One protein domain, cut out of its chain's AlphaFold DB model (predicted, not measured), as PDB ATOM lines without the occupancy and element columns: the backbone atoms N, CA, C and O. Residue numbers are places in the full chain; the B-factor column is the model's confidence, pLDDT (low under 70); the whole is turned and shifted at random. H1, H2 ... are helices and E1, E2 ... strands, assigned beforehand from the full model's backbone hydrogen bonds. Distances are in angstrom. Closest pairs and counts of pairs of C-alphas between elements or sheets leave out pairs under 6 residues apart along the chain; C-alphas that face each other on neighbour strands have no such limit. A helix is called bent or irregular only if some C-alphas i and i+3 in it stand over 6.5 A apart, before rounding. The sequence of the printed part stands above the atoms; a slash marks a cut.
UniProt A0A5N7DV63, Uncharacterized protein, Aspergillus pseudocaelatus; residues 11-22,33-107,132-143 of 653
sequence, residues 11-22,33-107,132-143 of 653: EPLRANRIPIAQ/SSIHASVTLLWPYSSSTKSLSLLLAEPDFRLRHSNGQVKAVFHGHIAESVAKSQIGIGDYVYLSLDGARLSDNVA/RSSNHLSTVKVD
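Overview. This is residues 11 to 22, 33 to 107 and 132 to 143 of the 653 residues of an uncharacterized protein of Aspergillus pseudocaelatus (UniProt A0A5N7DV63). A strongly twisted sheet of four strands is bent into an open trough, with H3 packed over one face beside E1 and E2 and strand E6 beyond the E4 edge, next to H3. E1 bends by 93 degrees at residue 37, and its pairing is staggered, with E4 over its residues 34 to 38 and with E2 over its residues 38 to 46; E5 lies beyond the E3 edge, and the small helices H1 and H2 sit near E4 and at the E2 to E3 turn. The 99 printed residues hold three named helices and six named strands, in the order H1 E1 E2 H2 E3 H3 E4 E5 E6, with the antiparallel sheet ordered E3, E2, E1, E4. The class is mixed, helices and strands; the whole is compact, with a radius of gyration of the C-alphas of 13.2 A and spans of 37 by 35 by 24 A.

Arrangement. H1, residues 11 to 15, is on the sheet at a height of 8.5 A and only just lies over E4, residues 92 to 96, with 3 of its C-alphas; their closest C-alphas, Leu 13 and Tyr 94, are 6.2 A apart. Residues 17 to 18 pair in parallel with residues 34 to 35 of E1, residues 34 to 46. E1 bends at residue 37 and pairs antiparallel with E4 over residues 34 to 38, where N 37 and O 93 are 2.9 A apart. Over residues 38 to 46 it forms a hairpin with E2, residues 51 to 57, with N 40 and O 55 at 2.8 A. H2, residues 61 to 65, only grazes the sheet with residues 63 to 65. E3, residues 69 to 75, is an edge strand antiparallel to E2, with N 54 and O 72 at 2.8 A. H3, residues 76 to 84, is on the same face as H1, at a height of 6.7 A, over E2; the closest C-alphas, Leu 52 and Ala 79, are 5.2 A apart. On the local plane it runs across the strands, only just, at 61 degrees to E2. E5, residues 100 to 104, and E6, residues 135 to 142, pair with no named strand. E5 is near E3, with 7 pairs of C-alphas within 10 A, and E6 is near E4, with 9. The closest C-alphas of H3 and E6, Val 82 and Val 140, are 6.5 A apart. In H1 and H3 every O i to N i+4 pair is within hydrogen-bond range; in H2 it is 0 of 1, beside 1 of 2 O i to N i+3 pairs.

Along the chain. H1 begins with C-alpha 11 at (-12.107, 4.981, -31.187). E1 spans 25.7 A from its first to its last C-alpha, E2 19.8 A, E3 19.9 A, H3 12.9 A and E6 21.6 A. C-alpha 37, at the bend of E1, is at (2.980, 9.220, -27.750), and E6 ends with C-alpha 142 at (-6.841, 16.488, -42.981).

Size, cuts and confidence. The C-alphas of Ser 48 and Arg 62, 37.6 A apart, are the two farthest from each other. Residues 23 to 32 and 108 to 131 are not printed; the gaps between C-alphas are 11.1 A and 31.0 A. No link that is printed whole is long. The mean pLDDT of the printed part is 91.7, with residues 11 to 12 and 106 to 107 under 70.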
ATOM      1  N   GLU A  11     -12.052   6.446 -31.183       63.25
ATOM      2  CA  GLU A  11     -12.107   4.981 -31.187       63.25
ATOM      3  C   GLU A  11     -11.187   4.326 -32.248       63.25
ATOM      4  O   GLU A  11     -10.362   3.492 -31.859       63.25
ATOM      5  N   PRO A  12     -11.194   4.721 -33.544       64.38
ATOM      6  CA  PRO A  12     -10.310   4.120 -34.553       64.38
ATOM      7  C   PRO A  12      -8.814   4.328 -34.266       64.38
ATOM      8  O   PRO A  12      -8.016   3.420 -34.490       64.38
ATOM      9  N   LEU A  13      -8.422   5.488 -33.724       76.31
ATOM     10  CA  LEU A  13      -7.030   5.772 -33.349       76.31
ATOM     11  C   LEU A  13      -6.559   4.987 -32.121       76.31
ATOM     12  O   LEU A  13      -5.356   4.830 -31.925       76.31
ATOM     13  N   ARG A  14      -7.480   4.516 -31.278       80.00
ATOM     14  CA  ARG A  14      -7.157   3.769 -30.055       80.00
ATOM     15  C   ARG A  14      -7.163   2.259 -30.273       80.00
ATOM     16  O   ARG A  14      -6.383   1.572 -29.619       80.00
ATOM     17  N   ALA A  15      -7.990   1.768 -31.197       79.38
ATOM     18  CA  ALA A  15      -8.111   0.348 -31.518       79.38
ATOM     19  C   ALA A  15      -6.826  -0.247 -32.128       79.38
ATOM     20  O   ALA A  15      -6.371  -1.296 -31.681       79.38
ATOM     21  N   ASN A  16      -6.205   0.444 -33.092       86.56
ATOM     22  CA  ASN A  16      -5.060  -0.072 -33.862       86.56
ATOM     23  C   ASN A  16      -3.701   0.487 -33.396       86.56
ATOM     24  O   ASN A  16      -2.785   0.671 -34.207       86.56
ATOM     25  N   ARG A  17      -3.567   0.799 -32.101       90.94
ATOM     26  CA  ARG A  17      -2.339   1.398 -31.564       90.94
ATOM     27  C   ARG A  17      -1.182   0.395 -31.533       90.94
ATOM     28  O   ARG A  17      -1.340  -0.717 -31.029       90.94
ATOM     29  N   ILE A  18      -0.012   0.820 -31.996       93.69
ATOM     30  CA  ILE A  18       1.254   0.083 -31.915       93.69
ATOM     31  C   ILE A  18       2.299   0.894 -31.127       93.69
ATOM     32  O   ILE A  18       2.234   2.127 -31.123       93.69
ATOM     33  N   PRO A  19       3.272   0.232 -30.474       93.06
ATOM     34  CA  PRO A  19       4.457   0.887 -29.937       93.06
ATOM     35  C   PRO A  19       5.294   1.569 -31.030       93.06
ATOM     36  O   PRO A  19       5.528   1.004 -32.099       93.06
ATOM     37  N   ILE A  20       5.839   2.741 -30.713       93.00
ATOM     38  CA  ILE A  20       6.864   3.450 -31.493       93.00
ATOM     39  C   ILE A  20       8.101   2.561 -31.672       93.00
ATOM     40  O   ILE A  20       8.669   2.498 -32.759       93.00
ATOM     41  N   ALA A  21       8.466   1.804 -30.631       89.50
ATOM     42  CA  ALA A  21       9.578   0.850 -30.658       89.50
ATOM     43  C   ALA A  21       9.406  -0.293 -31.690       89.50
ATOM     44  O   ALA A  21      10.372  -0.982 -32.007       89.50
ATOM     45  N   GLN A  22       8.189  -0.507 -32.209       89.62
ATOM     46  CA  GLN A  22       7.870  -1.512 -33.233       89.62
ATOM     47  C   GLN A  22       7.697  -0.908 -34.638       89.62
ATOM     48  O   GLN A  22       7.369  -1.627 -35.586       89.62
ATOM     49  N   SER A  33      -2.440   1.396 -38.801       91.94
ATOM     50  CA  SER A  33      -1.959   1.531 -37.432       91.94
ATOM     51  C   SER A  33      -1.928   2.990 -36.975       91.94
ATOM     52  O   SER A  33      -1.947   3.941 -37.764       91.94
ATOM     53  N   SER A  34      -1.855   3.163 -35.664       94.44
ATOM     54  CA  SER A  34      -1.659   4.446 -34.994       94.44
ATOM     55  C   SER A  34      -0.588   4.316 -33.915       94.44
ATOM     56  O   SER A  34      -0.323   3.224 -33.424       94.44
ATOM     57  N   ILE A  35       0.016   5.428 -33.508       95.06
ATOM     58  CA  ILE A  35       0.894   5.485 -32.332       95.06
ATOM     59  C   ILE A  35       0.259   6.348 -31.244       95.06
ATOM     60  O   ILE A  35      -0.441   7.319 -31.538       95.06
ATOM     61  N   HIS A  36       0.520   5.994 -29.987       95.56
ATOM     62  CA  HIS A  36       0.203   6.818 -28.824       95.56
ATOM     63  C   HIS A  36       1.515   7.304 -28.210       95.56
ATOM     64  O   HIS A  36       2.351   6.487 -27.838       95.56
ATOM     65  N   ALA A  37       1.705   8.617 -28.126       96.19
ATOM     66  CA  ALA A  37       2.980   9.220 -27.750       96.19
ATOM     67  C   ALA A  37       2.793  10.436 -26.837       96.19
ATOM     68  O   ALA A  37       1.725  11.040 -26.822       96.19
ATOM     69  N   SER A  38       3.844  10.840 -26.131       96.38
ATOM     70  CA  SER A  38       3.970  12.173 -25.540       96.38
ATOM     71  C   SER A  38       4.878  13.058 -26.400       96.38
ATOM     72  O   SER A  38       5.895  12.611 -26.938       96.38
ATOM     73  N   VAL A  39       4.516  14.332 -26.548       96.88
ATOM     74  CA  VAL A  39       5.350  15.335 -27.224       96.88
ATOM     75  C   VAL A  39       6.492  15.727 -26.291       96.88
ATOM     76  O   VAL A  39       6.261  16.298 -25.228       96.88
ATOM     77  N   THR A  40       7.731  15.447 -26.689       95.31
ATOM     78  CA  THR A  40       8.936  15.777 -25.904       95.31
ATOM     79  C   THR A  40       9.636  17.032 -26.408       95.31
ATOM     80  O   THR A  40      10.099  17.831 -25.601       95.31
ATOM     81  N   LEU A  41       9.658  17.254 -27.726       95.69
ATOM     82  CA  LEU A  41      10.116  18.499 -28.346       95.69
ATOM     83  C   LEU A  41       9.126  18.951 -29.419       95.69
ATOM     84  O   LEU A  41       8.524  18.134 -30.115       95.69
ATOM     85  N   LEU A  42       9.015  20.265 -29.582       96.56
ATOM     86  CA  LEU A  42       8.226  20.929 -30.614       96.56
ATOM     87  C   LEU A  42       9.139  21.895 -31.372       96.56
ATOM     88  O   LEU A  42       9.684  22.826 -30.783       96.56
ATOM     89  N   TRP A  43       9.261  21.703 -32.682       97.25
ATOM     90  CA  TRP A  43       9.791  22.703 -33.603       97.25
ATOM     91  C   TRP A  43       8.604  23.474 -34.195       97.25
ATOM     92  O   TRP A  43       7.828  22.876 -34.951       97.25
ATOM     93  N   PRO A  44       8.427  24.768 -33.851       95.75
ATOM     94  CA  PRO A  44       7.277  25.555 -34.282       95.75
ATOM     95  C   PRO A  44       7.116  25.623 -35.801       95.75
ATOM     96  O   PRO A  44       8.067  25.442 -36.563       95.75
ATOM     97  N   TYR A  45       5.901  25.950 -36.241       97.44
ATOM     98  CA  TYR A  45       5.602  26.130 -37.656       97.44
ATOM     99  C   TYR A  45       6.457  27.231 -38.293       97.44
ATOM    100  O   TYR A  45       6.376  28.404 -37.926       97.44
ATOM    101  N   SER A  46       7.228  26.848 -39.306       96.44
ATOM    102  CA  SER A  46       7.960  27.759 -40.179       96.44
ATOM    103  C   SER A  46       7.127  28.044 -41.425       96.44
ATOM    104  O   SER A  46       6.875  27.150 -42.232       96.44
ATOM    105  N   SER A  47       6.737  29.304 -41.629       95.50
ATOM    106  CA  SER A  47       6.006  29.733 -42.830       95.50
ATOM    107  C   SER A  47       6.848  29.676 -44.113       95.50
ATOM    108  O   SER A  47       6.288  29.507 -45.195       95.50
ATOM    109  N   SER A  48       8.182  29.771 -44.008       96.50
ATOM    110  CA  SER A  48       9.101  29.722 -45.158       96.50
ATOM    111  C   SER A  48       9.261  28.312 -45.724       96.50
ATOM    112  O   SER A  48       9.374  28.152 -46.936       96.50
ATOM    113  N   THR A  49       9.285  27.294 -44.862       95.56
ATOM    114  CA  THR A  49       9.377  25.877 -45.266       95.56
ATOM    115  C   THR A  49       8.015  25.185 -45.262       95.56
ATOM    116  O   THR A  49       7.903  24.060 -45.735       95.56
ATOM    117  N   LYS A  50       6.981  25.859 -44.734       96.62
ATOM    118  CA  LYS A  50       5.641  25.322 -44.458       96.62
ATOM    119  C   LYS A  50       5.721  23.993 -43.709       96.62
ATOM    120  O   LYS A  50       5.095  23.016 -44.104       96.62
ATOM    121  N   SER A  51       6.539  23.942 -42.663       96.75
ATOM    122  CA  SER A  51       6.813  22.708 -41.924       96.75
ATOM    123  C   SER A  51       6.708  22.916 -40.420       96.75
ATOM    124  O   SER A  51       7.069  23.974 -39.906       96.75
ATOM    125  N   LEU A  52       6.256  21.878 -39.724       97.00
ATOM    126  CA  LEU A  52       6.242  21.757 -38.266       97.00
ATOM    127  C   LEU A  52       6.825  20.384 -37.921       97.00
ATOM    128  O   LEU A  52       6.639  19.430 -38.681       97.00
ATOM    129  N   SER A  53       7.553  20.256 -36.815       97.00
ATOM    130  CA  SER A  53       8.053  18.944 -36.380       97.00
ATOM    131  C   SER A  53       7.851  18.722 -34.891       97.00
ATOM    132  O   SER A  53       7.918  19.659 -34.101       97.00
ATOM    133  N   LEU A  54       7.640  17.467 -34.514       96.94
ATOM    134  CA  LEU A  54       7.497  17.007 -33.139       96.94
ATOM    135  C   LEU A  54       8.495  15.879 -32.896       96.94
ATOM    136  O   LEU A  54       8.630  14.998 -33.744       96.94
ATOM    137  N   LEU A  55       9.148  15.864 -31.736       96.31
ATOM    138  CA  LEU A  55       9.753  14.644 -31.216       96.31
ATOM    139  C   LEU A  55       8.713  13.960 -30.334       96.31
ATOM    140  O   LEU A  55       8.286  14.510 -29.317       96.31
ATOM    141  N   LEU A  56       8.288  12.777 -30.754       96.12
ATOM    142  CA  LEU A  56       7.301  11.958 -30.074       96.12
ATOM    143  C   LEU A  56       8.026  10.828 -29.346       96.12
ATOM    144  O   LEU A  56       8.875  10.165 -29.937       96.12
ATOM    145  N   ALA A  57       7.696  10.610 -28.077       95.06
ATOM    146  CA  ALA A  57       8.241   9.520 -27.276       95.06
ATOM    147  C   ALA A  57       7.123   8.632 -26.727       95.06
ATOM    148  O   ALA A  57       5.998   9.081 -26.519       95.06
ATOM    149  N   GLU A  58       7.439   7.370 -26.459       95.38
ATOM    150  CA  GLU A  58       6.530   6.441 -25.788       95.38
ATOM    151  C   GLU A  58       6.069   6.994 -24.433       95.38
ATOM    152  O   GLU A  58       6.897   7.501 -23.673       95.38
ATOM    153  N   PRO A  59       4.789   6.867 -24.042       93.25
ATOM    154  CA  PRO A  59       4.384   7.157 -22.671       93.25
ATOM    155  C   PRO A  59       5.107   6.248 -21.661       93.25
ATOM    156  O   PRO A  59       5.520   6.745 -20.614       93.25
ATOM    157  N   ASP A  60       5.338   4.968 -21.981       91.50
ATOM    158  CA  ASP A  60       6.111   4.041 -21.139       91.50
ATOM    159  C   ASP A  60       7.620   4.300 -21.278       91.50
ATOM    160  O   ASP A  60       8.204   4.139 -22.351       91.50
ATOM    161  N   PHE A  61       8.265   4.670 -20.169       89.06
ATOM    162  CA  PHE A  61       9.700   4.944 -20.112       89.06
ATOM    163  C   PHE A  61      10.558   3.748 -20.543       89.06
ATOM    164  O   PHE A  61      11.603   3.954 -21.154       89.06
ATOM    165  N   ARG A  62      10.110   2.509 -20.302       89.75
ATOM    166  CA  ARG A  62      10.853   1.296 -20.678       89.75
ATOM    167  C   ARG A  62      11.025   1.202 -22.190       89.75
ATOM    168  O   ARG A  62      12.117   0.905 -22.665       89.75
ATOM    169  N   LEU A  63       9.966   1.528 -22.932       90.38
ATOM    170  CA  LEU A  63       9.976   1.523 -24.392       90.38
ATOM    171  C   LEU A  63      10.771   2.707 -24.970       90.38
ATOM    172  O   LEU A  63      11.401   2.553 -26.014       90.38
ATOM    173  N   ARG A  64      10.838   3.863 -24.281       89.50
ATOM    174  CA  ARG A  64      11.639   5.033 -24.725       89.50
ATOM    175  C   ARG A  64      13.122   4.711 -24.917       89.50
ATOM    176  O   ARG A  64      13.741   5.267 -25.824       89.50
ATOM    177  N   HIS A  65      13.690   3.855 -24.063       84.75
ATOM    178  CA  HIS A  65      15.095   3.446 -24.156       84.75
ATOM    179  C   HIS A  65      15.333   2.464 -25.315       84.75
ATOM    180  O   HIS A  65      16.379   2.518 -25.954       84.75
ATOM    181  N   SER A  66      14.347   1.626 -25.650       86.19
ATOM    182  CA  SER A  66      14.392   0.684 -26.775       86.19
ATOM    183  C   SER A  66      13.822   1.298 -28.065       86.19
ATOM    184  O   SER A  66      12.818   0.823 -28.590       86.19
ATOM    185  N   ASN A  67      14.430   2.380 -28.560       86.00
ATOM    186  CA  ASN A  67      14.011   3.100 -29.780       86.00
ATOM    187  C   ASN A  67      12.558   3.628 -29.782       86.00
ATOM    188  O   ASN A  67      11.995   3.919 -30.836       86.00
ATOM    189  N   GLY A  68      11.940   3.804 -28.613       91.75
ATOM    190  CA  GLY A  68      10.602   4.382 -28.459       91.75
ATOM    191  C   GLY A  68      10.546   5.903 -28.622       91.75
ATOM    192  O   GLY A  68       9.818   6.562 -27.880       91.75
ATOM    193  N   GLN A  69      11.333   6.472 -29.538       93.62
ATOM    194  CA  GLN A  69      11.254   7.876 -29.934       93.62
ATOM    195  C   GLN A  69      11.263   8.002 -31.460       93.62
ATOM    196  O   GLN A  69      11.996   7.307 -32.160       93.62
ATOM    197  N   VAL A  70      10.445   8.913 -31.982       94.00
ATOM    198  CA  VAL A  70      10.264   9.129 -33.420       94.00
ATOM    199  C   VAL A  70      10.018  10.605 -33.702       94.00
ATOM    200  O   VAL A  70       9.314  11.287 -32.954       94.00
ATOM    201  N   LYS A  71      10.591  11.127 -34.785       95.12
ATOM    202  CA  LYS A  71      10.371  12.518 -35.194       95.12
ATOM    203  C   LYS A  71       9.254  12.583 -36.231       95.12
ATOM    204  O   LYS A  71       9.419  12.107 -37.347       95.12
ATOM    205  N   ALA A  72       8.123  13.186 -35.880       96.25
ATOM    206  CA  ALA A  72       7.028  13.444 -36.813       96.25
ATOM    207  C   ALA A  72       7.218  14.811 -37.488       96.25
ATOM    208  O   ALA A  72       7.412  15.821 -36.811       96.25
ATOM    209  N   VAL A  73       7.150  14.858 -38.817       96.50
ATOM    210  CA  VAL A  73       7.359  16.049 -39.647       96.50
ATOM    211  C   VAL A  73       6.125  16.272 -40.518       96.50
ATOM    212  O   VAL A  73       5.809  15.472 -41.394       96.50
ATOM    213  N   PHE A  74       5.433  17.382 -40.301       96.88
ATOM    214  CA  PHE A  74       4.257  17.775 -41.074       96.88
ATOM    215  C   PHE A  74       4.657  18.832 -42.102       96.88
ATOM    216  O   PHE A  74       5.459  19.718 -41.789       96.88
ATOM    217  N   HIS A  75       4.080  18.768 -43.303       96.50
ATOM    218  CA  HIS A  75       4.397  19.665 -44.419       96.50
ATOM    219  C   HIS A  75       3.142  20.404 -44.916       96.50
ATOM    220  O   HIS A  75       2.005  19.991 -44.684       96.50
ATOM    221  N   GLY A  76       3.348  21.531 -45.595       95.19
ATOM    222  CA  GLY A  76       2.307  22.306 -46.260       95.19
ATOM    223  C   GLY A  76       1.128  22.686 -45.361       95.19
ATOM    224  O   GLY A  76       1.275  23.250 -44.277       95.19
ATOM    225  N   HIS A  77      -0.065  22.384 -45.861       93.94
ATOM    226  CA  HIS A  77      -1.349  22.698 -45.242       93.94
ATOM    227  C   HIS A  77      -1.624  21.856 -43.978       93.94
ATOM    228  O   HIS A  77      -2.334  22.309 -43.074       93.94
ATOM    229  N   ILE A  78      -1.007  20.672 -43.865       95.19
ATOM    230  CA  ILE A  78      -1.053  19.845 -42.654       95.19
ATOM    231  C   ILE A  78      -0.303  20.548 -41.527       95.19
ATOM    232  O   ILE A  78      -0.842  20.704 -40.434       95.19
ATOM    233  N   ALA A  79       0.913  21.027 -41.805       96.50
ATOM    234  CA  ALA A  79       1.731  21.740 -40.827       96.50
ATOM    235  C   ALA A  79       1.011  22.978 -40.268       96.50
ATOM    236  O   ALA A  79       1.022  23.205 -39.061       96.50
ATOM    237  N   GLU A  80       0.332  23.737 -41.132       95.75
ATOM    238  CA  GLU A  80      -0.481  24.888 -40.728       95.75
ATOM    239  C   GLU A  80      -1.687  24.479 -39.856       95.75
ATOM    240  O   GLU A  80      -2.022  25.164 -38.889       95.75
ATOM    241  N   SER A  81      -2.326  23.346 -40.158       95.75
ATOM    242  CA  SER A  81      -3.463  22.820 -39.388       95.75
ATOM    243  C   SER A  81      -3.041  22.318 -37.999       95.75
ATOM    244  O   SER A  81      -3.682  22.654 -37.004       95.75
ATOM    245  N   VAL A  82      -1.914  21.603 -37.904       96.00
ATOM    246  CA  VAL A  82      -1.323  21.168 -36.624       96.00
ATOM    247  C   VAL A  82      -0.836  22.372 -35.803       96.00
ATOM    248  O   VAL A  82      -1.036  22.409 -34.591       96.00
ATOM    249  N   ALA A  83      -0.310  23.420 -36.441       95.81
ATOM    250  CA  ALA A  83       0.042  24.665 -35.754       95.81
ATOM    251  C   ALA A  83      -1.182  25.359 -35.126       95.81
ATOM    252  O   ALA A  83      -1.123  25.825 -33.988       95.81
ATOM    253  N   LYS A  84      -2.319  25.386 -35.839       95.94
ATOM    254  CA  LYS A  84      -3.579  25.971 -35.343       95.94
ATOM    255  C   LYS A  84      -4.160  25.229 -34.137       95.94
ATOM    256  O   LYS A  84      -4.838  25.865 -33.335       95.94
ATOM    257  N   SER A  85      -3.875  23.935 -33.975       93.88
ATOM    258  CA  SER A  85      -4.331  23.153 -32.813       93.88
ATOM    259  C   SER A  85      -3.601  23.438 -31.491       93.88
ATOM    260  O   SER A  85      -3.985  22.872 -30.472       93.88
ATOM    261  N   GLN A  86      -2.595  24.328 -31.476       92.88
ATOM    262  CA  GLN A  86      -1.871  24.748 -30.259       92.88
ATOM    263  C   GLN A  86      -1.282  23.575 -29.450       92.88
ATOM    264  O   GLN A  86      -1.322  23.555 -28.214       92.88
ATOM    265  N   ILE A  87      -0.729  22.596 -30.170       95.88
ATOM    266  CA  ILE A  87       0.006  21.475 -29.587       95.88
ATOM    267  C   ILE A  87       1.228  21.975 -28.803       95.88
ATOM    268  O   ILE A  87       1.969  22.838 -29.277       95.88
ATOM    269  N   GLY A  88       1.428  21.440 -27.601       95.94
ATOM    270  CA  GLY A  88       2.519  21.788 -26.695       95.94
ATOM    271  C   GLY A  88       3.388  20.590 -26.316       95.94
ATOM    272  O   GLY A  88       3.065  19.436 -26.591       95.94
ATOM    273  N   ILE A  89       4.509  20.876 -25.657       96.75
ATOM    274  CA  ILE A  89       5.355  19.857 -25.025       96.75
ATOM    275  C   ILE A  89       4.620  19.304 -23.795       96.75
ATOM    276  O   ILE A  89       3.974  20.056 -23.068       96.75
ATOM    277  N   GLY A  90       4.707  17.992 -23.572       95.94
ATOM    278  CA  GLY A  90       3.984  17.277 -22.518       95.94
ATOM    279  C   GLY A  90       2.564  16.837 -22.896       95.94
ATOM    280  O   GLY A  90       1.955  16.081 -22.142       95.94
ATOM    281  N   ASP A  91       2.048  17.250 -24.058       96.81
ATOM    282  CA  ASP A  91       0.768  16.751 -24.566       96.81
ATOM    283  C   ASP A  91       0.880  15.286 -25.000       96.81
ATOM    284  O   ASP A  91       1.888  14.861 -25.571       96.81
ATOM    285  N   TYR A  92      -0.185  14.523 -24.771       96.31
ATOM    286  CA  TYR A  92      -0.343  13.178 -25.308       96.31
ATOM    287  C   TYR A  92      -1.025  13.248 -26.667       96.31
ATOM    288  O   TYR A  92      -2.003  13.974 -26.849       96.31
ATOM    289  N   VAL A  93      -0.534  12.463 -27.619       96.12
ATOM    290  CA  VAL A  93      -1.065  12.410 -28.975       96.12
ATOM    291  C   VAL A  93      -1.408  10.995 -29.398       96.12
ATOM    292  O   VAL A  93      -0.671  10.053 -29.111       96.12
ATOM    293  N   TYR A  94      -2.510  10.867 -30.131       95.69
ATOM    294  CA  TYR A  94      -2.805   9.688 -30.938       95.69
ATOM    295  C   TYR A  94      -2.660  10.084 -32.402       95.69
ATOM    296  O   TYR A  94      -3.376  10.964 -32.877       95.69
ATOM    297  N   LEU A  95      -1.718   9.463 -33.106       95.62
ATOM    298  CA  LEU A  95      -1.360   9.812 -34.478       95.62
ATOM    299  C   LEU A  95      -1.552   8.592 -35.378       95.62
ATOM    300  O   LEU A  95      -0.930   7.555 -35.157       95.62
ATOM    301  N   SER A  96      -2.409   8.709 -36.391       94.69
ATOM    302  CA  SER A  96      -2.521   7.697 -37.440       94.69
ATOM    303  C   SER A  96      -1.280   7.716 -38.327       94.69
ATOM    304  O   SER A  96      -0.762   8.782 -38.655       94.69
ATOM    305  N   LEU A  97      -0.850   6.537 -38.763       93.31
ATOM    306  CA  LEU A  97       0.196   6.361 -39.769       93.31
ATOM    307  C   LEU A  97      -0.388   6.294 -41.200       93.31
ATOM    308  O   LEU A  97       0.317   5.998 -42.167       93.31
ATOM    309  N   ASP A  98      -1.683   6.580 -41.372       90.69
ATOM    310  CA  ASP A  98      -2.352   6.558 -42.671       90.69
ATOM    311  C   ASP A  98      -1.906   7.732 -43.562       90.69
ATOM    312  O   ASP A  98      -2.318   8.880 -43.391       90.69
ATOM    313  N   GLY A  99      -1.076   7.452 -44.572       84.38
ATOM    314  CA  GLY A  99      -0.455   8.484 -45.418       84.38
ATOM    315  C   GLY A  99       0.846   9.061 -44.856       84.38
ATOM    316  O   GLY A  99       1.366  10.024 -45.413       84.38
ATOM    317  N   ALA A 100       1.391   8.463 -43.796       91.94
ATOM    318  CA  ALA A 100       2.770   8.688 -43.393       91.94
ATOM    319  C   ALA A 100       3.750   8.011 -44.368       91.94
ATOM    320  O   ALA A 100       3.551   6.854 -44.744       91.94
ATOM    321  N   ARG A 101       4.863   8.682 -44.691       92.19
ATOM    322  CA  ARG A 101       6.079   8.029 -45.210       92.19
ATOM    323  C   ARG A 101       7.101   7.896 -44.080       92.19
ATOM    324  O   ARG A 101       7.340   8.860 -43.352       92.19
ATOM    325  N   LEU A 102       7.704   6.719 -43.936       91.50
ATOM    326  CA  LEU A 102       8.775   6.473 -42.970       91.50
ATOM    327  C   LEU A 102      10.129   6.684 -43.657       91.50
ATOM    328  O   LEU A 102      10.357   6.175 -44.753       91.50
ATOM    329  N   SER A 103      11.005   7.467 -43.040       89.12
ATOM    330  CA  SER A 103      12.369   7.744 -43.495       89.12
ATOM    331  C   SER A 103      13.352   7.315 -42.413       89.12
ATOM    332  O   SER A 103      13.120   7.572 -41.232       89.12
ATOM    333  N   ASP A 104      14.435   6.655 -42.812       84.38
ATOM    334  CA  ASP A 104      15.527   6.294 -41.906       84.38
ATOM    335  C   ASP A 104      16.177   7.569 -41.347       84.38
ATOM    336  O   ASP A 104      16.540   8.473 -42.112       84.38
ATOM    337  N   ASN A 105      16.303   7.671 -40.020       75.94
ATOM    338  CA  ASN A 105      17.070   8.756 -39.423       75.94
ATOM    339  C   ASN A 105      18.554   8.396 -39.522       75.94
ATOM    340  O   ASN A 105      19.149   7.886 -38.574       75.94
ATOM    341  N   VAL A 106      19.165   8.719 -40.668       62.12
ATOM    342  CA  VAL A 106      20.623   8.668 -40.847       62.12
ATOM    343  C   VAL A 106      21.262   9.774 -40.001       62.12
ATOM    344  O   VAL A 106      21.698  10.820 -40.489       62.12
ATOM    345  N   ALA A 107      21.278   9.553 -38.690       57.62
ATOM    346  CA  ALA A 107      22.037  10.335 -37.742       57.62
ATOM    347  C   ALA A 107      23.515  10.247 -38.134       57.62
ATOM    348  O   ALA A 107      24.036   9.166 -38.412       57.62
ATOM    349  N   ARG A 132      -4.454  16.697 -23.143       94.75
ATOM    350  CA  ARG A 132      -3.710  17.322 -22.032       94.75
ATOM    351  C   ARG A 132      -4.434  17.074 -20.717       94.75
ATOM    352  O   ARG A 132      -5.623  17.366 -20.597       94.75
ATOM    353  N   SER A 133      -3.728  16.521 -19.733       90.06
ATOM    354  CA  SER A 133      -4.290  16.172 -18.414       90.06
ATOM    355  C   SER A 133      -5.602  15.374 -18.519       90.06
ATOM    356  O   SER A 133      -6.596  15.707 -17.882       90.06
ATOM    357  N   SER A 134      -5.614  14.358 -19.392       87.31
ATOM    358  CA  SER A 134      -6.778  13.516 -19.739       87.31
ATOM    359  C   SER A 134      -7.959  14.214 -20.435       87.31
ATOM    360  O   SER A 134      -8.933  13.543 -20.770       87.31
ATOM    361  N   ASN A 135      -7.873  15.514 -20.732       91.12
ATOM    362  CA  ASN A 135      -8.870  16.236 -21.524       91.12
ATOM    363  C   ASN A 135      -8.487  16.230 -23.007       91.12
ATOM    364  O   ASN A 135      -7.323  16.438 -23.351       91.12
ATOM    365  N   HIS A 136      -9.468  16.033 -23.889       92.12
ATOM    366  CA  HIS A 136      -9.272  16.195 -25.326       92.12
ATOM    367  C   HIS A 136      -9.143  17.685 -25.667       92.12
ATOM    368  O   HIS A 136     -10.042  18.462 -25.352       92.12
ATOM    369  N   LEU A 137      -8.036  18.086 -26.298       91.62
ATOM    370  CA  LEU A 137      -7.803  19.475 -26.702       91.62
ATOM    371  C   LEU A 137      -8.253  19.748 -28.133       91.62
ATOM    372  O   LEU A 137      -8.883  20.769 -28.404       91.62
ATOM    373  N   SER A 138      -7.867  18.878 -29.065       93.50
ATOM    374  CA  SER A 138      -8.104  19.100 -30.486       93.50
ATOM    375  C   SER A 138      -7.978  17.810 -31.288       93.50
ATOM    376  O   SER A 138      -7.157  16.945 -30.980       93.50
ATOM    377  N   THR A 139      -8.765  17.725 -32.357       94.75
ATOM    378  CA  THR A 139      -8.660  16.702 -33.395       94.75
ATOM    379  C   THR A 139      -8.309  17.393 -34.708       94.75
ATOM    380  O   THR A 139      -9.102  18.171 -35.235       94.75
ATOM    381  N   VAL A 140      -7.137  17.088 -35.260       94.38
ATOM    382  CA  VAL A 140      -6.707  17.525 -36.589       94.38
ATOM    383  C   VAL A 140      -6.883  16.356 -37.550       94.38
ATOM    384  O   VAL A 140      -6.091  15.414 -37.556       94.38
ATOM    385  N   LYS A 141      -7.927  16.424 -38.379       94.00
ATOM    386  CA  LYS A 141      -8.125  15.524 -39.517       94.00
ATOM    387  C   LYS A 141      -8.000  16.322 -40.807       94.00
ATOM    388  O   LYS A 141      -8.767  17.255 -41.032       94.00
ATOM    389  N   VAL A 142      -7.034  15.949 -41.634       92.38
ATOM    390  CA  VAL A 142      -6.841  16.488 -42.981       92.38
ATOM    391  C   VAL A 142      -6.859  15.294 -43.917       92.38
ATOM    392  O   VAL A 142      -5.942  14.479 -43.876       92.38
ATOM    393  N   ASP A 143      -7.923  15.166 -44.701       89.31
ATOM    394  CA  ASP A 143      -8.030  14.162 -45.759       89.31
ATOM    395  C   ASP A 143      -7.306  14.668 -47.024       89.31
ATOM    396  O   ASP A 143      -7.259  15.885 -47.241       89.31
TER     397      ASP A 143